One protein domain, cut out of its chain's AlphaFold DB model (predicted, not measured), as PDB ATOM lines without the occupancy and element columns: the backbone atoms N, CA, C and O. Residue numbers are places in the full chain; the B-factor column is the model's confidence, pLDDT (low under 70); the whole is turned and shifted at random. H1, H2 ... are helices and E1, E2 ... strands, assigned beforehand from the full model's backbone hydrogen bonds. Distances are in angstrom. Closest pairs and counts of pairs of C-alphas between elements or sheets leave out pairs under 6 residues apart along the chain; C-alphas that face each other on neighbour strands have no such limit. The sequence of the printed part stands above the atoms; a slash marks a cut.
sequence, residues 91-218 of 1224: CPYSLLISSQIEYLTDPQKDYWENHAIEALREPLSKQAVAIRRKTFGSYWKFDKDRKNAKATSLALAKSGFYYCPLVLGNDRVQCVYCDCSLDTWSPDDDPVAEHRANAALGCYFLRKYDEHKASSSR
ATOM      1  N   CYS A  91       4.873 -38.146   7.867       96.69
ATOM      2  CA  CYS A  91       5.469 -38.393   6.553       96.69
ATOM      3  C   CYS A  91       4.380 -38.578   5.479       96.69
ATOM      4  O   CYS A  91       3.691 -39.595   5.498       96.69
ATOM      5  N   PRO A  92       4.233 -37.666   4.497       95.62
ATOM      6  CA  PRO A  92       3.128 -37.747   3.544       95.62
ATOM      7  C   PRO A  92       3.186 -39.003   2.677       95.62
ATOM      8  O   PRO A  92       2.158 -39.584   2.371       95.62
ATOM      9  N   TYR A  93       4.394 -39.419   2.293       95.69
ATOM     10  CA  TYR A  93       4.598 -40.575   1.425       95.69
ATOM     11  C   TYR A  93       4.397 -41.892   2.187       95.69
ATOM     12  O   TYR A  93       3.684 -42.761   1.706       95.69
ATOM     13  N   SER A  94       4.930 -42.020   3.408       96.25
ATOM     14  CA  SER A  94       4.728 -43.234   4.215       96.25
ATOM     15  C   SER A  94       3.282 -43.399   4.686       96.25
ATOM     16  O   SER A  94       2.829 -44.529   4.749       96.25
ATOM     17  N   LEU A  95       2.533 -42.311   4.930       96.44
ATOM     18  CA  LEU A  95       1.087 -42.386   5.203       96.44
ATOM     19  C   LEU A  95       0.308 -42.989   4.023       96.44
ATOM     20  O   LEU A  95      -0.587 -43.795   4.231       96.44
ATOM     21  N   LEU A  96       0.655 -42.605   2.789       96.31
ATOM     22  CA  LEU A  96       0.007 -43.122   1.580       96.31
ATOM     23  C   LEU A  96       0.380 -44.588   1.321       96.31
ATOM     24  O   LEU A  96      -0.490 -45.395   1.021       96.31
ATOM     25  N   ILE A  97       1.665 -44.930   1.452       94.81
ATOM     26  CA  ILE A  97       2.157 -46.286   1.179       94.81
ATOM     27  C   ILE A  97       1.754 -47.281   2.275       94.81
ATOM     28  O   ILE A  97       1.387 -48.395   1.938       94.81
ATOM     29  N   SER A  98       1.764 -46.892   3.556       93.69
ATOM     30  CA  SER A  98       1.327 -47.756   4.666       93.69
ATOM     31  C   SER A  98      -0.139 -48.171   4.489       93.69
ATOM     32  O   SER A  98      -0.403 -49.361   4.349       93.69
ATOM     33  N   SER A  99      -1.073 -47.226   4.306       93.25
ATOM     34  CA  SER A  99      -2.485 -47.575   4.058       93.25
ATOM     35  C   SER A  99      -2.727 -48.328   2.742       93.25
ATOM     36  O   SER A  99      -3.647 -49.135   2.669       93.25
ATOM     37  N   GLN A 100      -1.914 -48.110   1.700       91.94
ATOM     38  CA  GLN A 100      -2.006 -48.908   0.471       91.94
ATOM     39  C   GLN A 100      -1.493 -50.346   0.682       91.94
ATOM     40  O   GLN A 100      -2.075 -51.271   0.124       91.94
ATOM     41  N   ILE A 101      -0.442 -50.551   1.487       89.62
ATOM     42  CA  ILE A 101       0.048 -51.887   1.864       89.62
ATOM     43  C   ILE A 101      -0.998 -52.601   2.722       89.62
ATOM     44  O   ILE A 101      -1.390 -53.705   2.362       89.62
ATOM     45  N   GLU A 102      -1.494 -51.962   3.787       90.44
ATOM     46  CA  GLU A 102      -2.545 -52.507   4.661       90.44
ATOM     47  C   GLU A 102      -3.763 -52.971   3.845       90.44
ATOM     48  O   GLU A 102      -4.166 -54.131   3.947       90.44
ATOM     49  N   TYR A 103      -4.286 -52.103   2.967       91.19
ATOM     50  CA  TYR A 103      -5.419 -52.420   2.092       91.19
ATOM     51  C   TYR A 103      -5.152 -53.592   1.138       91.19
ATOM     52  O   TYR A 103      -6.060 -54.365   0.847       91.19
ATOM     53  N   LEU A 104      -3.923 -53.740   0.634       88.19
ATOM     54  CA  LEU A 104      -3.555 -54.859  -0.238       88.19
ATOM     55  C   LEU A 104      -3.292 -56.161   0.540       88.19
ATOM     56  O   LEU A 104      -3.411 -57.234  -0.044       88.19
ATOM     57  N   THR A 105      -2.947 -56.086   1.831       87.19
ATOM     58  CA  THR A 105      -2.773 -57.268   2.695       87.19
ATOM     59  C   THR A 105      -4.078 -57.801   3.282       87.19
ATOM     60  O   THR A 105      -4.192 -59.009   3.468       87.19
ATOM     61  N   ASP A 106      -5.058 -56.934   3.546       85.06
ATOM     62  CA  ASP A 106      -6.398 -57.317   4.001       85.06
ATOM     63  C   ASP A 106      -7.462 -56.430   3.315       85.06
ATOM     64  O   ASP A 106      -7.860 -55.387   3.853       85.06
ATOM     65  N   PRO A 107      -7.898 -56.788   2.088       81.69
ATOM     66  CA  PRO A 107      -8.779 -55.971   1.253       81.69
ATOM     67  C   PRO A 107     -10.250 -56.027   1.699       81.69
ATOM     68  O   PRO A 107     -11.155 -56.319   0.910       81.69
ATOM     69  N   GLN A 108     -10.516 -55.711   2.969       84.31
ATOM     70  CA  GLN A 108     -11.874 -55.618   3.504       84.31
ATOM     71  C   GLN A 108     -12.687 -54.557   2.746       84.31
ATOM     72  O   GLN A 108     -12.204 -53.465   2.426       84.31
ATOM     73  N   LYS A 109     -13.959 -54.869   2.472       77.19
ATOM     74  CA  LYS A 109     -14.881 -54.062   1.644       77.19
ATOM     75  C   LYS A 109     -15.078 -52.626   2.161       77.19
ATOM     76  O   LYS A 109     -15.422 -51.721   1.395       77.19
ATOM     77  N   ASP A 110     -14.861 -52.445   3.455       86.25
ATOM     78  CA  ASP A 110     -14.997 -51.235   4.253       86.25
ATOM     79  C   ASP A 110     -13.668 -50.775   4.886       86.25
ATOM     80  O   ASP A 110     -13.686 -49.830   5.676       86.25
ATOM     81  N   TYR A 111     -12.510 -51.350   4.504       91.44
ATOM     82  CA  TYR A 111     -11.184 -50.938   5.005       91.44
ATOM     83  C   TYR A 111     -11.021 -49.410   4.962       91.44
ATOM     84  O   TYR A 111     -10.690 -48.787   5.967       91.44
ATOM     85  N   TRP A 112     -11.350 -48.777   3.831       92.25
ATOM     86  CA  TRP A 112     -11.208 -47.328   3.656       92.25
ATOM     87  C   TRP A 112     -12.165 -46.470   4.497       92.25
ATOM     88  O   TRP A 112     -11.900 -45.286   4.690       92.25
ATOM     89  N   GLU A 113     -13.254 -47.047   5.012       89.88
ATOM     90  CA  GLU A 113     -14.217 -46.358   5.881       89.88
ATOM     91  C   GLU A 113     -13.884 -46.591   7.362       89.88
ATOM     92  O   GLU A 113     -13.887 -45.639   8.143       89.88
ATOM     93  N   ASN A 114     -13.505 -47.815   7.742       87.00
ATOM     94  CA  ASN A 114     -13.349 -48.217   9.141       87.00
ATOM     95  C   ASN A 114     -11.889 -48.361   9.609       87.00
ATOM     96  O   ASN A 114     -11.588 -47.964  10.734       87.00
ATOM     97  N   HIS A 115     -10.970 -48.837   8.767       82.81
ATOM     98  CA  HIS A 115      -9.611 -49.234   9.173       82.81
ATOM     99  C   HIS A 115      -8.507 -48.271   8.713       82.81
ATOM    100  O   HIS A 115      -7.529 -48.084   9.433       82.81
ATOM    101  N   ALA A 116      -8.679 -47.617   7.563       86.00
ATOM    102  CA  ALA A 116      -7.707 -46.674   7.023       86.00
ATOM    103  C   ALA A 116      -7.417 -45.505   7.975       86.00
ATOM    104  O   ALA A 116      -8.304 -44.991   8.665       86.00
ATOM    105  N   ILE A 117      -6.167 -45.035   7.940       88.38
ATOM    106  CA  ILE A 117      -5.689 -43.910   8.750       88.38
ATOM    107  C   ILE A 117      -6.618 -42.700   8.556       88.38
ATOM    108  O   ILE A 117      -6.851 -42.257   7.431       88.38
ATOM    109  N   GLU A 118      -7.087 -42.111   9.663       90.69
ATOM    110  CA  GLU A 118      -8.046 -40.987   9.720       90.69
ATOM    111  C   GLU A 118      -7.741 -39.851   8.721       90.69
ATOM    112  O   GLU A 118      -8.629 -39.263   8.111       90.69
ATOM    113  N   ALA A 119      -6.453 -39.579   8.495       92.75
ATOM    114  CA  ALA A 119      -5.958 -38.563   7.570       92.75
ATOM    115  C   ALA A 119      -6.235 -38.836   6.071       92.75
ATOM    116  O   ALA A 119      -6.037 -37.933   5.253       92.75
ATOM    117  N   LEU A 120      -6.637 -40.061   5.716       94.81
ATOM    118  CA  LEU A 120      -6.937 -40.547   4.361       94.81
ATOM    119  C   LEU A 120      -8.347 -41.155   4.225       94.81
ATOM    120  O   LEU A 120      -8.840 -41.217   3.096       94.81
ATOM    121  N   ARG A 121      -8.985 -41.535   5.347       93.75
ATOM    122  CA  ARG A 121     -10.358 -42.073   5.452       93.75
ATOM    123  C   ARG A 121     -11.395 -41.251   4.680       93.75
ATOM    124  O   ARG A 121     -12.187 -41.819   3.949       93.75
ATOM    125  N   GLU A 122     -11.371 -39.921   4.787       95.12
ATOM    126  CA  GLU A 122     -12.204 -39.028   3.958       95.12
ATOM    127  C   GLU A 122     -11.387 -38.503   2.756       95.12
ATOM    128  O   GLU A 122     -10.551 -37.599   2.934       95.12
ATOM    129  N   PRO A 123     -11.592 -39.026   1.526       95.62
ATOM    130  CA  PRO A 123     -10.706 -38.755   0.395       95.62
ATOM    131  C   PRO A 123     -10.730 -37.313  -0.107       95.62
ATOM    132  O   PRO A 123      -9.728 -36.850  -0.661       95.62
ATOM    133  N   LEU A 124     -11.841 -36.598   0.072       96.12
ATOM    134  CA  LEU A 124     -12.020 -35.207  -0.345       96.12
ATOM    135  C   LEU A 124     -11.562 -34.211   0.734       96.12
ATOM    136  O   LEU A 124     -11.543 -33.000   0.490       96.12
ATOM    137  N   SER A 125     -11.170 -34.695   1.919       96.81
ATOM    138  CA  SER A 125     -10.715 -33.841   3.017       96.81
ATOM    139  C   SER A 125      -9.519 -32.971   2.615       96.81
ATOM    140  O   SER A 125      -8.606 -33.378   1.889       96.81
ATOM    141  N   LYS A 126      -9.468 -31.754   3.176       97.25
ATOM    142  CA  LYS A 126      -8.319 -30.843   3.013       97.25
ATOM    143  C   LYS A 126      -7.000 -31.505   3.441       97.25
ATOM    144  O   LYS A 126      -5.954 -31.167   2.894       97.25
ATOM    145  N   GLN A 127      -7.053 -32.446   4.386       97.00
ATOM    146  CA  GLN A 127      -5.906 -33.197   4.890       97.00
ATOM    147  C   GLN A 127      -5.425 -34.261   3.896       97.00
ATOM    148  O   GLN A 127      -4.255 -34.212   3.512       97.00
ATOM    149  N   ALA A 128      -6.306 -35.138   3.400       97.38
ATOM    150  CA  ALA A 128      -5.948 -36.163   2.416       97.38
ATOM    151  C   ALA A 128      -5.411 -35.539   1.113       97.38
ATOM    152  O   ALA A 128      -4.353 -35.928   0.607       97.38
ATOM    153  N   VAL A 129      -6.070 -34.482   0.622       98.38
ATOM    154  CA  VAL A 129      -5.613 -33.706  -0.545       98.38
ATOM    155  C   VAL A 129      -4.250 -33.048  -0.285       98.38
ATOM    156  O   VAL A 129      -3.391 -33.056  -1.167       98.38
ATOM    157  N   ALA A 130      -3.998 -32.509   0.913       97.81
ATOM    158  CA  ALA A 130      -2.699 -31.924   1.253       97.81
ATOM    159  C   ALA A 130      -1.584 -32.976   1.394       97.81
ATOM    160  O   ALA A 130      -0.450 -32.703   1.000       97.81
ATOM    161  N   ILE A 131      -1.882 -34.167   1.921       97.69
ATOM    162  CA  ILE A 131      -0.938 -35.293   2.007       97.69
ATOM    163  C   ILE A 131      -0.521 -35.725   0.601       97.69
ATOM    164  O   ILE A 131       0.670 -35.689   0.284       97.69
ATOM    165  N   ARG A 132      -1.491 -36.006  -0.278       97.94
ATOM    166  CA  ARG A 132      -1.224 -36.346  -1.681       97.94
ATOM    167  C   ARG A 132      -0.457 -35.239  -2.402       97.94
ATOM    168  O   ARG A 132       0.597 -35.511  -2.974       97.94
ATOM    169  N   ARG A 133      -0.881 -33.973  -2.291       97.75
ATOM    170  CA  ARG A 133      -0.210 -32.833  -2.950       97.75
ATOM    171  C   ARG A 133       1.253 -32.652  -2.519       97.75
ATOM    172  O   ARG A 133       2.073 -32.270  -3.350       97.75
ATOM    173  N   LYS A 134       1.621 -32.957  -1.266       96.31
ATOM    174  CA  LYS A 134       3.021 -32.853  -0.793       96.31
ATOM    175  C   LYS A 134       3.995 -33.754  -1.568       96.31
ATOM    176  O   LYS A 134       5.173 -33.418  -1.636       96.31
ATOM    177  N   THR A 135       3.535 -34.855  -2.172       96.00
ATOM    178  CA  THR A 135       4.395 -35.760  -2.967       96.00
ATOM    179  C   THR A 135       4.906 -35.128  -4.269       96.00
ATOM    180  O   THR A 135       6.036 -35.393  -4.672       96.00
ATOM    181  N   PHE A 136       4.126 -34.229  -4.881       95.25
ATOM    182  CA  PHE A 136       4.474 -33.517  -6.119       95.25
ATOM    183  C   PHE A 136       5.613 -32.498  -5.933       95.25
ATOM    184  O   PHE A 136       6.309 -32.154  -6.894       95.25
ATOM    185  N   GLY A 137       5.812 -32.012  -4.700       89.69
ATOM    186  CA  GLY A 137       6.859 -31.056  -4.339       89.69
ATOM    187  C   GLY A 137       6.886 -29.825  -5.254       89.69
ATOM    188  O   GLY A 137       5.861 -29.199  -5.513       89.69
ATOM    189  N   SER A 138       8.075 -29.498  -5.761       89.62
ATOM    190  CA  SER A 138       8.294 -28.499  -6.817       89.62
ATOM    191  C   SER A 138       8.595 -29.134  -8.184       89.62
ATOM    192  O   SER A 138       9.116 -28.458  -9.071       89.62
ATOM    193  N   TYR A 139       8.334 -30.436  -8.341       89.19
ATOM    194  CA  TYR A 139       8.735 -31.216  -9.516       89.19
ATOM    195  C   TYR A 139       7.677 -31.215 -10.623       89.19
ATOM    196  O   TYR A 139       8.025 -31.364 -11.793       89.19
ATOM    197  N   TRP A 140       6.397 -31.048 -10.269       94.81
ATOM    198  CA  TRP A 140       5.298 -31.179 -11.224       94.81
ATOM    199  C   TRP A 140       5.358 -30.137 -12.345       94.81
ATOM    200  O   TRP A 140       5.372 -28.928 -12.092       94.81
ATOM    201  N   LYS A 141       5.365 -30.605 -13.599       92.75
ATOM    202  CA  LYS A 141       5.646 -29.762 -14.770       92.75
ATOM    203  C   LYS A 141       4.629 -28.629 -14.960       92.75
ATOM    204  O   LYS A 141       5.031 -27.500 -15.232       92.75
ATOM    205  N   PHE A 142       3.348 -28.899 -14.707       94.81
ATOM    206  CA  PHE A 142       2.248 -27.950 -14.915       94.81
ATOM    207  C   PHE A 142       1.973 -26.996 -13.738       94.81
ATOM    208  O   PHE A 142       1.143 -26.099 -13.856       94.81
ATOM    209  N   ASP A 143       2.688 -27.106 -12.611       94.00
ATOM    210  CA  ASP A 143       2.449 -26.250 -11.430       94.00
ATOM    211  C   ASP A 143       2.918 -24.790 -11.586       94.00
ATOM    212  O   ASP A 143       2.723 -23.969 -10.683       94.00
ATOM    213  N   LYS A 144       3.510 -24.464 -12.740       90.81
ATOM    214  CA  LYS A 144       3.858 -23.104 -13.183       90.81
ATOM    215  C   LYS A 144       2.712 -22.461 -13.969       90.81
ATOM    216  O   LYS A 144       2.367 -21.313 -13.712       90.81
ATOM    217  N   ASP A 145       2.066 -23.232 -14.840       88.00
ATOM    218  CA  ASP A 145       1.089 -22.756 -15.827       88.00
ATOM    219  C   ASP A 145      -0.366 -22.989 -15.373       88.00
ATOM    220  O   ASP A 145      -1.261 -23.257 -16.175       88.00
ATOM    221  N   ARG A 146      -0.612 -22.853 -14.059       83.00
ATOM    222  CA  ARG A 146      -1.876 -23.187 -13.358       83.00
ATOM    223  C   ARG A 146      -3.149 -22.538 -13.914       83.00
ATOM    224  O   ARG A 146      -4.238 -22.958 -13.549       83.00
ATOM    225  N   LYS A 147      -3.024 -21.478 -14.718       87.06
ATOM    226  CA  LYS A 147      -4.160 -20.792 -15.360       87.06
ATOM    227  C   LYS A 147      -4.633 -21.481 -16.641       87.06
ATOM    228  O   LYS A 147      -5.766 -21.260 -17.051       87.06
ATOM    229  N   ASN A 148      -3.763 -22.282 -17.255       89.62
ATOM    230  CA  ASN A 148      -3.987 -22.908 -18.554       89.62
ATOM    231  C   ASN A 148      -4.028 -24.438 -18.442       89.62
ATOM    232  O   ASN A 148      -4.722 -25.077 -19.219       89.62
ATOM    233  N   ALA A 149      -3.304 -25.025 -17.482       94.56
ATOM    234  CA  ALA A 149      -3.330 -26.461 -17.236       94.56
ATOM    235  C   ALA A 149      -4.415 -26.847 -16.218       94.56
ATOM    236  O   ALA A 149      -4.432 -26.338 -15.096       94.56
ATOM    237  N   LYS A 150      -5.266 -27.810 -16.582       95.38
ATOM    238  CA  LYS A 150      -6.196 -28.510 -15.686       95.38
ATOM    239  C   LYS A 150      -5.447 -29.513 -14.805       95.38
ATOM    240  O   LYS A 150      -5.631 -29.507 -13.588       95.38
ATOM    241  N   ALA A 151      -4.525 -30.287 -15.387       96.94
ATOM    242  CA  ALA A 151      -3.703 -31.304 -14.719       96.94
ATOM    243  C   ALA A 151      -2.602 -30.723 -13.790       96.94
ATOM    244  O   ALA A 151      -1.420 -31.046 -13.895       96.94
ATOM    245  N   THR A 152      -2.954 -29.833 -12.858       97.56
ATOM    246  CA  THR A 152      -2.040 -29.340 -11.804       97.56
ATOM    247  C   THR A 152      -1.886 -30.352 -10.664       97.56
ATOM    248  O   THR A 152      -2.771 -31.175 -10.437       97.56
ATOM    249  N   SER A 153      -0.825 -30.237  -9.854       97.62
ATOM    250  CA  SER A 153      -0.620 -31.070  -8.653       97.62
ATOM    251  C   SER A 153      -1.798 -31.008  -7.678       97.62
ATOM    252  O   SER A 153      -2.099 -31.980  -6.991       97.62
ATOM    253  N   LEU A 154      -2.486 -29.861  -7.621       97.62
ATOM    254  CA  LEU A 154      -3.669 -29.672  -6.792       97.62
ATOM    255  C   LEU A 154      -4.897 -30.367  -7.392       97.62
ATOM    256  O   LEU A 154      -5.672 -30.935  -6.631       97.62
ATOM    257  N   ALA A 155      -5.077 -30.348  -8.714       97.88
ATOM    258  CA  ALA A 155      -6.161 -31.073  -9.374       97.88
ATOM    259  C   ALA A 155      -5.968 -32.592  -9.259       97.88
ATOM    260  O   ALA A 155      -6.885 -33.292  -8.837       97.88
ATOM    261  N   LEU A 156      -4.757 -33.090  -9.515       98.50
ATOM    262  CA  LEU A 156      -4.400 -34.505  -9.373       98.50
ATOM    263  C   LEU A 156      -4.594 -34.979  -7.921       98.50
ATOM    264  O   LEU A 156      -5.312 -35.947  -7.678       98.50
ATOM    265  N   ALA A 157      -4.090 -34.229  -6.933       98.44
ATOM    266  CA  ALA A 157      -4.290 -34.546  -5.516       98.44
ATOM    267  C   ALA A 157      -5.756 -34.442  -5.048       98.44
ATOM    268  O   ALA A 157      -6.178 -35.223  -4.187       98.44
ATOM    269  N   LYS A 158      -6.551 -33.521  -5.617       97.94
ATOM    270  CA  LYS A 158      -8.017 -33.471  -5.441       97.94
ATOM    271  C   LYS A 158      -8.729 -34.675  -6.070       97.94
ATOM    272  O   LYS A 158      -9.841 -34.959  -5.652       97.94
ATOM    273  N   SER A 159      -8.092 -35.370  -7.013       98.00
ATOM    274  CA  SER A 159      -8.658 -36.472  -7.810       98.00
ATOM    275  C   SER A 159      -8.194 -37.865  -7.359       98.00
ATOM    276  O   SER A 159      -8.315 -38.825  -8.110       98.00
ATOM    277  N   GLY A 160      -7.640 -37.977  -6.144       97.56
ATOM    278  CA  GLY A 160      -7.173 -39.237  -5.545       97.56
ATOM    279  C   GLY A 160      -5.689 -39.563  -5.766       97.56
ATOM    280  O   GLY A 160      -5.157 -40.438  -5.085       97.56
ATOM    281  N   PHE A 161      -4.993 -38.829  -6.639       98.56
ATOM    282  CA  PHE A 161      -3.641 -39.170  -7.088       98.56
ATOM    283  C   PHE A 161      -2.501 -38.596  -6.235       98.56
ATOM    284  O   PHE A 161      -2.557 -37.448  -5.791       98.56
ATOM    285  N   TYR A 162      -1.412 -39.355  -6.095       97.88
ATOM    286  CA  TYR A 162      -0.117 -38.896  -5.577       97.88
ATOM    287  C   TYR A 162       1.018 -39.141  -6.586       97.88
ATOM    288  O   TYR A 162       0.918 -40.009  -7.451       97.88
ATOM    289  N   TYR A 163       2.099 -38.363  -6.493       97.12
ATOM    290  CA  TYR A 163       3.216 -38.384  -7.439       97.12
ATOM    291  C   TYR A 163       4.249 -39.460  -7.094       97.12
ATOM    292  O   TYR A 163       4.831 -39.458  -6.006       97.12
ATOM    293  N   CYS A 164       4.494 -40.352  -8.049       95.38
ATOM    294  CA  CYS A 164       5.256 -41.591  -7.884       95.38
ATOM    295  C   CYS A 164       5.962 -41.975  -9.204       95.38
ATOM    296  O   CYS A 164       5.674 -43.020  -9.800       95.38
ATOM    297  N   PRO A 165       6.880 -41.119  -9.697       95.75
ATOM    298  CA  PRO A 165       7.544 -41.341 -10.969       95.75
ATOM    299  C   PRO A 165       8.605 -42.443 -10.848       95.75
ATOM    300  O   PRO A 165       9.313 -42.566  -9.841       95.75
ATOM    301  N   LEU A 166       8.731 -43.240 -11.904       94.88
ATOM    302  CA  LEU A 166       9.618 -44.398 -11.963       94.88
ATOM    303  C   LEU A 166      10.989 -43.999 -12.516       94.88
ATOM    304  O   LEU A 166      12.013 -44.204 -11.863       94.88
ATOM    305  N   VAL A 167      10.996 -43.351 -13.685       93.75
ATOM    306  CA  VAL A 167      12.198 -43.046 -14.477       93.75
ATOM    307  C   VAL A 167      12.296 -41.557 -14.802       93.75
ATOM    308  O   VAL A 167      11.292 -40.848 -14.864       93.75
ATOM    309  N   LEU A 168      13.523 -41.067 -15.000       91.38
ATOM    310  CA  LEU A 168      13.812 -39.640 -15.171       91.38
ATOM    311  C   LEU A 168      12.966 -38.989 -16.281       91.38
ATOM    312  O   LEU A 168      13.141 -39.278 -17.461       91.38
ATOM    313  N   GLY A 169      12.120 -38.036 -15.888       86.88
ATOM    314  CA  GLY A 169      11.276 -37.253 -16.792       86.88
ATOM    315  C   GLY A 169       9.869 -37.813 -17.010       86.88
ATOM    316  O   GLY A 169       9.049 -37.089 -17.572       86.88
ATOM    317  N   ASN A 170       9.566 -39.029 -16.540       91.25
ATOM    318  CA  ASN A 170       8.193 -39.530 -16.504       91.25
ATOM    319  C   ASN A 170       7.406 -38.867 -15.362       91.25
ATOM    320  O   ASN A 170       7.965 -38.426 -14.357       91.25
ATOM    321  N   ASP A 171       6.098 -38.764 -15.554       95.75
ATOM    322  CA  ASP A 171       5.190 -37.941 -14.763       95.75
ATOM    323  C   ASP A 171       4.072 -38.763 -14.102       95.75
ATOM    324  O   ASP A 171       2.999 -38.242 -13.801       95.75
ATOM    325  N   ARG A 172       4.343 -40.050 -13.847       97.44
ATOM    326  CA  ARG A 172       3.389 -40.986 -13.250       97.44
ATOM    327  C   ARG A 172       2.848 -40.522 -11.907       97.44
ATOM    328  O   ARG A 172       3.584 -40.160 -10.980       97.44
ATOM    329  N   VAL A 173       1.531 -40.635 -11.809       97.94
ATOM    330  CA  VAL A 173       0.762 -40.545 -10.579       97.94
ATOM    331  C   VAL A 173      -0.005 -41.851 -10.345       97.94
ATOM    332  O   VAL A 173      -0.227 -42.618 -11.278       97.94
ATOM    333  N   GLN A 174      -0.412 -42.100  -9.104       97.56
ATOM    334  CA  GLN A 174      -1.075 -43.338  -8.678       97.56
ATOM    335  C   GLN A 174      -2.174 -43.002  -7.673       97.56
ATOM    336  O   GLN A 174      -2.018 -42.087  -6.858       97.56
ATOM    337  N   CYS A 175      -3.318 -43.670  -7.774       97.56
ATOM    338  CA  CYS A 175      -4.449 -43.466  -6.880       97.56
ATOM    339  C   CYS A 175      -4.291 -44.322  -5.621       97.56
ATOM    340  O   CYS A 175      -4.263 -45.545  -5.708       97.56
ATOM    341  N   VAL A 176      -4.275 -43.694  -4.443       95.69
ATOM    342  CA  VAL A 176      -4.106 -44.374  -3.137       95.69
ATOM    343  C   VAL A 176      -5.364 -45.122  -2.649       95.69
ATOM    344  O   VAL A 176      -5.588 -45.256  -1.456       95.69
ATOM    345  N   TYR A 177      -6.250 -45.529  -3.562       94.94
ATOM    346  CA  TYR A 177      -7.538 -46.165  -3.237       94.94
ATOM    347  C   TYR A 177      -7.960 -47.278  -4.209       94.94
ATOM    348  O   TYR A 177      -8.918 -47.995  -3.938       94.94
ATOM    349  N   CYS A 178      -7.309 -47.385  -5.369       93.81
ATOM    350  CA  CYS A 178      -7.548 -48.435  -6.371       93.81
ATOM    351  C   CYS A 178      -6.279 -48.802  -7.159       93.81
ATOM    352  O   CYS A 178      -6.369 -49.487  -8.170       93.81
ATOM    353  N   ASP A 179      -5.123 -48.267  -6.754       93.62
ATOM    354  CA  ASP A 179      -3.801 -48.402  -7.384       93.62
ATOM    355  C   ASP A 179      -3.673 -47.983  -8.869       93.62
ATOM    356  O   ASP A 179      -2.572 -47.963  -9.428       93.62
ATOM    357  N   CYS A 180      -4.774 -47.537  -9.493       95.19
ATOM    358  CA  CYS A 180      -4.823 -46.985 -10.848       95.19
ATOM    359  C   CYS A 180      -3.712 -45.943 -11.053       95.19
ATOM    360  O   CYS A 180      -3.589 -44.973 -10.295       95.19
ATOM    361  N   SER A 181      -2.885 -46.186 -12.067       96.19
ATOM    362  CA  SER A 181      -1.609 -45.516 -12.298       96.19
ATOM    363  C   SER A 181      -1.595 -44.889 -13.685       96.19
ATOM    364  O   SER A 181      -1.770 -45.607 -14.662       96.19
ATOM    365  N   LEU A 182      -1.371 -43.575 -13.773       97.56
ATOM    366  CA  LEU A 182      -1.485 -42.804 -15.016       97.56
ATOM    367  C   LEU A 182      -0.289 -41.872 -15.217       97.56
ATOM    368  O   LEU A 182       0.121 -41.166 -14.289       97.56
ATOM    369  N   ASP A 183       0.234 -41.825 -16.437       96.56
ATOM    370  CA  ASP A 183       1.303 -40.923 -16.866       96.56
ATOM    371  C   ASP A 183       1.054 -40.363 -18.280       96.56
ATOM    372  O   ASP A 183      -0.041 -40.490 -18.820       96.56
ATOM    373  N   THR A 184       2.029 -39.646 -18.846       95.50
ATOM    374  CA  THR A 184       1.942 -38.913 -20.130       95.50
ATOM    375  C   THR A 184       0.979 -37.715 -20.166       95.50
ATOM    376  O   THR A 184       0.711 -37.168 -21.235       95.50
ATOM    377  N   TRP A 185       0.553 -37.225 -18.995       97.38
ATOM    378  CA  TRP A 185      -0.406 -36.128 -18.814       97.38
ATOM    379  C   TRP A 185      -0.139 -34.910 -19.710       97.38
ATOM    380  O   TRP A 185       0.933 -34.286 -19.657       97.38
ATOM    381  N   SER A 186      -1.161 -34.492 -20.446       95.56
ATOM    382  CA  SER A 186      -1.258 -33.207 -21.132       95.56
ATOM    383  C   SER A 186      -1.760 -32.109 -20.169       95.56
ATOM    384  O   SER A 186      -2.259 -32.395 -19.076       95.56
ATOM    385  N   PRO A 187      -1.597 -30.813 -20.503       95.69
ATOM    386  CA  PRO A 187      -2.134 -29.738 -19.674       95.69
ATOM    387  C   PRO A 187      -3.672 -29.704 -19.674       95.69
ATOM    388  O   PRO A 187      -4.252 -29.215 -18.707       95.69
ATOM    389  N   ASP A 188      -4.329 -30.198 -20.725       96.44
ATOM    390  CA  ASP A 188      -5.772 -30.060 -20.946       96.44
ATOM    391  C   ASP A 188      -6.615 -31.202 -20.352       96.44
ATOM    392  O   ASP A 188      -7.844 -31.149 -20.422       96.44
ATOM    393  N   ASP A 189      -5.998 -32.203 -19.732       97.56
ATOM    394  CA  ASP A 189      -6.692 -33.395 -19.230       97.56
ATOM    395  C   ASP A 189      -7.465 -33.077 -17.936       97.56
ATOM    396  O   ASP A 189      -6.981 -32.321 -17.089       97.56
ATOM    397  N   ASP A 190      -8.658 -33.653 -17.744       97.56
ATOM    398  CA  ASP A 190      -9.362 -33.610 -16.452       97.56
ATOM    399  C   ASP A 190      -8.993 -34.855 -15.634       97.56
ATOM    400  O   ASP A 190      -9.451 -35.951 -15.970       97.56
ATOM    401  N   PRO A 191      -8.236 -34.731 -14.527       98.06
ATOM    402  CA  PRO A 191      -7.821 -35.896 -13.762       98.06
ATOM    403  C   PRO A 191      -8.969 -36.735 -13.192       98.06
ATOM    404  O   PRO A 191      -8.750 -37.910 -12.926       98.06
ATOM    405  N   VAL A 192     -10.186 -36.203 -13.013       97.62
ATOM    406  CA  VAL A 192     -11.331 -37.029 -12.576       97.62
ATOM    407  C   VAL A 192     -11.986 -37.768 -13.751       97.62
ATOM    408  O   VAL A 192     -12.629 -38.799 -13.541       97.62
ATOM    409  N   ALA A 193     -11.850 -37.263 -14.980       97.38
ATOM    410  CA  ALA A 193     -12.284 -37.970 -16.182       97.38
ATOM    411  C   ALA A 193     -11.333 -39.137 -16.475       97.38
ATOM    412  O   ALA A 193     -11.786 -40.279 -16.519       97.38
ATOM    413  N   GLU A 194     -10.022 -38.873 -16.519       98.00
ATOM    414  CA  GLU A 194      -9.001 -39.906 -16.745       98.00
ATOM    415  C   GLU A 194      -9.035 -40.999 -15.668       98.00
ATOM    416  O   GLU A 194      -8.948 -42.187 -15.976       98.00
ATOM    417  N   HIS A 195      -9.253 -40.628 -14.401       97.62
ATOM    418  CA  HIS A 195      -9.420 -41.600 -13.320       97.62
ATOM    419  C   HIS A 195     -10.660 -42.487 -13.519       97.62
ATOM    420  O   HIS A 195     -10.576 -43.682 -13.264       97.62
ATOM    421  N   ARG A 196     -11.799 -41.960 -14.002       96.06
ATOM    422  CA  ARG A 196     -12.965 -42.813 -14.314       96.06
ATOM    423  C   ARG A 196     -12.725 -43.705 -15.529       96.06
ATOM    424  O   ARG A 196     -13.153 -44.850 -15.498       96.06
ATOM    425  N   ALA A 197     -12.060 -43.197 -16.566       96.00
ATOM    426  CA  ALA A 197     -11.805 -43.950 -17.794       96.00
ATOM    427  C   ALA A 197     -10.857 -45.144 -17.576       96.00
ATOM    428  O   ALA A 197     -11.018 -46.175 -18.218       96.00
ATOM    429  N   ASN A 198      -9.900 -45.018 -16.650       95.38
ATOM    430  CA  ASN A 198      -8.834 -46.005 -16.437       95.38
ATOM    431  C   ASN A 198      -8.947 -46.792 -15.110       95.38
ATOM    432  O   ASN A 198      -8.083 -47.616 -14.798       95.38
ATOM    433  N   ALA A 199      -9.978 -46.557 -14.290       93.31
ATOM    434  CA  ALA A 199     -10.215 -47.327 -13.065       93.31
ATOM    435  C   ALA A 199     -10.943 -48.647 -13.369       93.31
ATOM    436  O   ALA A 199     -12.160 -48.742 -13.226       93.31
ATOM    437  N   ALA A 200     -10.181 -49.682 -13.731       78.75
ATOM    438  CA  ALA A 200     -10.698 -51.029 -14.004       78.75
ATOM    439  C   ALA A 200     -11.416 -51.699 -12.809       78.75
ATOM    440  O   ALA A 200     -12.157 -52.660 -12.994       78.75
ATOM    441  N   LEU A 201     -11.210 -51.202 -11.582       78.44
ATOM    442  CA  LEU A 201     -11.844 -51.686 -10.353       78.44
ATOM    443  C   LEU A 201     -12.500 -50.533  -9.578       78.44
ATOM    444  O   LEU A 201     -12.048 -49.386  -9.625       78.44
ATOM    445  N   GLY A 202     -13.565 -50.851  -8.835       86.19
ATOM    446  CA  GLY A 202     -14.416 -49.884  -8.134       86.19
ATOM    447  C   GLY A 202     -13.676 -49.037  -7.092       86.19
ATOM    448  O   GLY A 202     -13.516 -49.440  -5.943       86.19
ATOM    449  N   CYS A 203     -13.262 -47.830  -7.478       93.94
ATOM    450  CA  CYS A 203     -12.445 -46.958  -6.641       93.94
ATOM    451  C   CYS A 203     -13.237 -46.266  -5.517       93.94
ATOM    452  O   CYS A 203     -14.191 -45.522  -5.773       93.94
ATOM    453  N   TYR A 204     -12.760 -46.399  -4.275       94.69
ATOM    454  CA  TYR A 204     -13.324 -45.711  -3.108       94.69
ATOM    455  C   TYR A 204     -13.336 -44.177  -3.254       94.69
ATOM    456  O   TYR A 204     -14.339 -43.534  -2.938       94.69
ATOM    457  N   PHE A 205     -12.273 -43.581  -3.812       96.31
ATOM    458  CA  PHE A 205     -12.240 -42.141  -4.090       96.31
ATOM    459  C   PHE A 205     -13.351 -41.715  -5.059       96.31
ATOM    460  O   PHE A 205     -14.031 -40.722  -4.799       96.31
ATOM    461  N   LEU A 206     -13.556 -42.450  -6.159       96.69
ATOM    462  CA  LEU A 206     -14.579 -42.104  -7.153       96.69
ATOM    463  C   LEU A 206     -15.988 -42.233  -6.559       96.69
ATOM    464  O   LEU A 206     -16.810 -41.339  -6.759       96.69
ATOM    465  N   ARG A 207     -16.226 -43.260  -5.727       95.00
ATOM    466  CA  ARG A 207     -17.464 -43.421  -4.945       95.00
ATOM    467  C   ARG A 207     -17.758 -42.172  -4.101       95.00
ATOM    468  O   ARG A 207     -18.815 -41.564  -4.264       95.00
ATOM    469  N   LYS A 208     -16.801 -41.720  -3.280       95.62
ATOM    470  CA  LYS A 208     -16.953 -40.507  -2.447       95.62
ATOM    471  C   LYS A 208     -17.048 -39.211  -3.254       95.62
ATOM    472  O   LYS A 208     -17.817 -38.319  -2.893       95.62
ATOM    473  N   TYR A 209     -16.340 -39.110  -4.377       96.00
ATOM    474  CA  TYR A 209     -16.455 -37.974  -5.292       96.00
ATOM    475  C   TYR A 209     -17.881 -37.836  -5.849       96.00
ATOM    476  O   TYR A 209     -18.451 -36.742  -5.824       96.00
ATOM    477  N   ASP A 210     -18.477 -38.932  -6.323       95.12
ATOM    478  CA  ASP A 210     -19.812 -38.903  -6.920       95.12
ATOM    479  C   ASP A 210     -20.933 -38.794  -5.862       95.12
ATOM    480  O   ASP A 210     -21.902 -38.064  -6.091       95.12
ATOM    481  N   GLU A 211     -20.753 -39.343  -4.649       95.06
ATOM    482  CA  GLU A 211     -21.584 -39.029  -3.465       95.06
ATOM    483  C   GLU A 211     -21.619 -37.505  -3.182       95.06
ATOM    484  O   GLU A 211     -22.693 -36.906  -3.026       95.06
ATOM    485  N   HIS A 212     -20.456 -36.839  -3.177       93.31
ATOM    486  CA  HIS A 212     -20.333 -35.394  -2.933       93.31
ATOM    487  C   HIS A 212     -20.878 -34.534  -4.093       93.31
ATOM    488  O   HIS A 212     -21.464 -33.462  -3.888       93.31
ATOM    489  N   LYS A 213     -20.738 -34.996  -5.340       93.12
ATOM    490  CA  LYS A 213     -21.334 -34.350  -6.522       93.12
ATOM    491  C   LYS A 213     -22.866 -34.443  -6.497       93.12
ATOM    492  O   LYS A 213     -23.556 -33.460  -6.780       93.12
ATOM    493  N   ALA A 214     -23.414 -35.581  -6.071       92.81
ATOM    494  CA  ALA A 214     -24.849 -35.753  -5.881       92.81
ATOM    495  C   ALA A 214     -25.400 -34.851  -4.758       92.81
ATOM    496  O   ALA A 214     -26.411 -34.172  -4.963       92.81
ATOM    497  N   SER A 215     -24.739 -34.783  -3.595       90.75
ATOM    498  CA  SER A 215     -25.206 -33.972  -2.457       90.75
ATOM    499  C   SER A 215     -25.199 -32.465  -2.756       90.75
ATOM    500  O   SER A 215     -26.182 -31.774  -2.473       90.75
ATOM    501  N   SER A 216     -24.152 -31.965  -3.419       86.88
ATOM    502  CA  SER A 216     -24.045 -30.561  -3.845       86.88
ATOM    503  C   SER A 216     -25.059 -30.173  -4.934       86.88
ATOM    504  O   SER A 216     -25.597 -29.062  -4.903       86.88
ATOM    505  N   SER A 217     -25.436 -31.085  -5.839       83.12
ATOM    506  CA  SER A 217     -26.551 -30.824  -6.766       83.12
ATOM    507  C   SER A 217     -27.886 -30.615  -6.023       83.12
ATOM    508  O   SER A 217     -28.619 -29.665  -6.320       83.12
ATOM    509  N   ARG A 218     -28.159 -31.439  -4.996       77.06
ATOM    510  CA  ARG A 218     -29.399 -31.444  -4.195       77.06
ATOM    511  C   ARG A 218     -29.543 -30.226  -3.273       77.06
ATOM    512  O   ARG A 218     -30.670 -29.827  -2.975       77.06
TER     513      ARG A 218
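Overview. This is residues 91 to 218 of the 1224 residues of the protein "Piso0_002937 protein" of Pichia sorbitophila (strain ATCC MYA-4447 / BCRC 22081 / CBS 7064 / NBRC 10061 / NRRL Y-12695) (UniProt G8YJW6). A tiny two-stranded hairpin, E1 and E2, sits near the middle of a body made largely of short helices and long loops; the helical hairpin of H4 and H5 packs beside it, with H4 on E1. H1 stands crosswise to H4 and meets it with residues 92 to 96, H6 lies close to H5, and H7 runs outward, its residues 213 to 218 sticking out as an arm. The printed part has 128 residues, with seven named helices and two named strands in the order H1, H2, H3, H4, H5, E1, E2, H6, H7; the two strands make one antiparallel sheet, E1 - E2, and the class is mostly helix. It is compact, with a radius of gyration of the C-alphas of 14.1 A, and spans 38 by 38 by 26 A.

Along the chain. The first helix, H1, covers residues 92 to 105, from C-alpha 92 at (3.128, -37.747, 3.544), and is 20.4 A long. Two helices of four residues follow, H2 at residues 111 to 114 and H3 at residues 118 to 121, 5.4 A and 5.0 A long. H4 holds residues 126 to 136 over 15.9 A. After a long stretch with no named element, residues 137 to 152, H5 takes residues 153 to 158 over 8.4 A. The strands are E1, residues 161 to 163, with C-alpha 161 at (-3.641, -39.170, -7.088), and E2, residues 173 to 175; they are 6.9 A and 7.0 A long. Residues 176 to 190 hold no named element. H6 has residues 191 to 198 over 10.5 A. H7, the longest helix, runs 21.5 A through residues 204 to 218 and ends at C-alpha 218, (-29.399, -31.444, -4.195).

Arrangement. H1 touches H4, the hub, with residues 92 to 96 alone; their lines stand about perpendicular, at 77 degrees, and the closest C-alphas are those of Pro 92 and Ile 131, 5.0 A apart. H2 and H3 only just touch, with 3 pairs of C-alphas within 8 A, and only at the corner; the closest C-alphas are those of Trp 112 and Arg 121, 5.6 A apart. H3 and H4 touch only at the corner, the C-alphas of Leu 120 and Ala 128 being closest at 4.9 A. H4 and H5 form a helical hairpin: they touch, opposite ways at a shallow tilt of 34 degrees, only just short of steep, and the closest C-alphas, of Arg 133 and Ala 157, are 5.1 A apart. The closest C-alphas of H4 and E1, those of Arg 132 and Tyr 162, are 4.8 A apart. E1 and E2 are an antiparallel hairpin, with 144 degrees between their directions; N 162 and O 174 are within hydrogen-bond range at 2.9 A, and N 174 and O 162 at 3.0 A. Residues 173 to 174 of E2 also pair antiparallel with residues 181 to 182. H6 is close to H5 but not clearly touching, the C-alphas of Leu 156 and Pro 191 being closest at 5.7 A. H7 is likewise close to H6 but not clearly touching, with the C-alphas of Arg 196 and Leu 206 closest at 7.4 A. H1 and H7 are apart. In H1, H5, H6 and H7 every O i to N i+4 pair is within hydrogen-bond range, in H4 5 of 7 are, and H2 and H3 are too short for such a pair.

Size, cuts and confidence. The two C-alphas farthest apart are those of Leu 168 and Arg 218, at 45.3 A. The printed part has no cut. The links from H4 to H5 and from E2 to H6 are long. Mean pLDDT of the printed part is 93.5, and no printed residue is under 70.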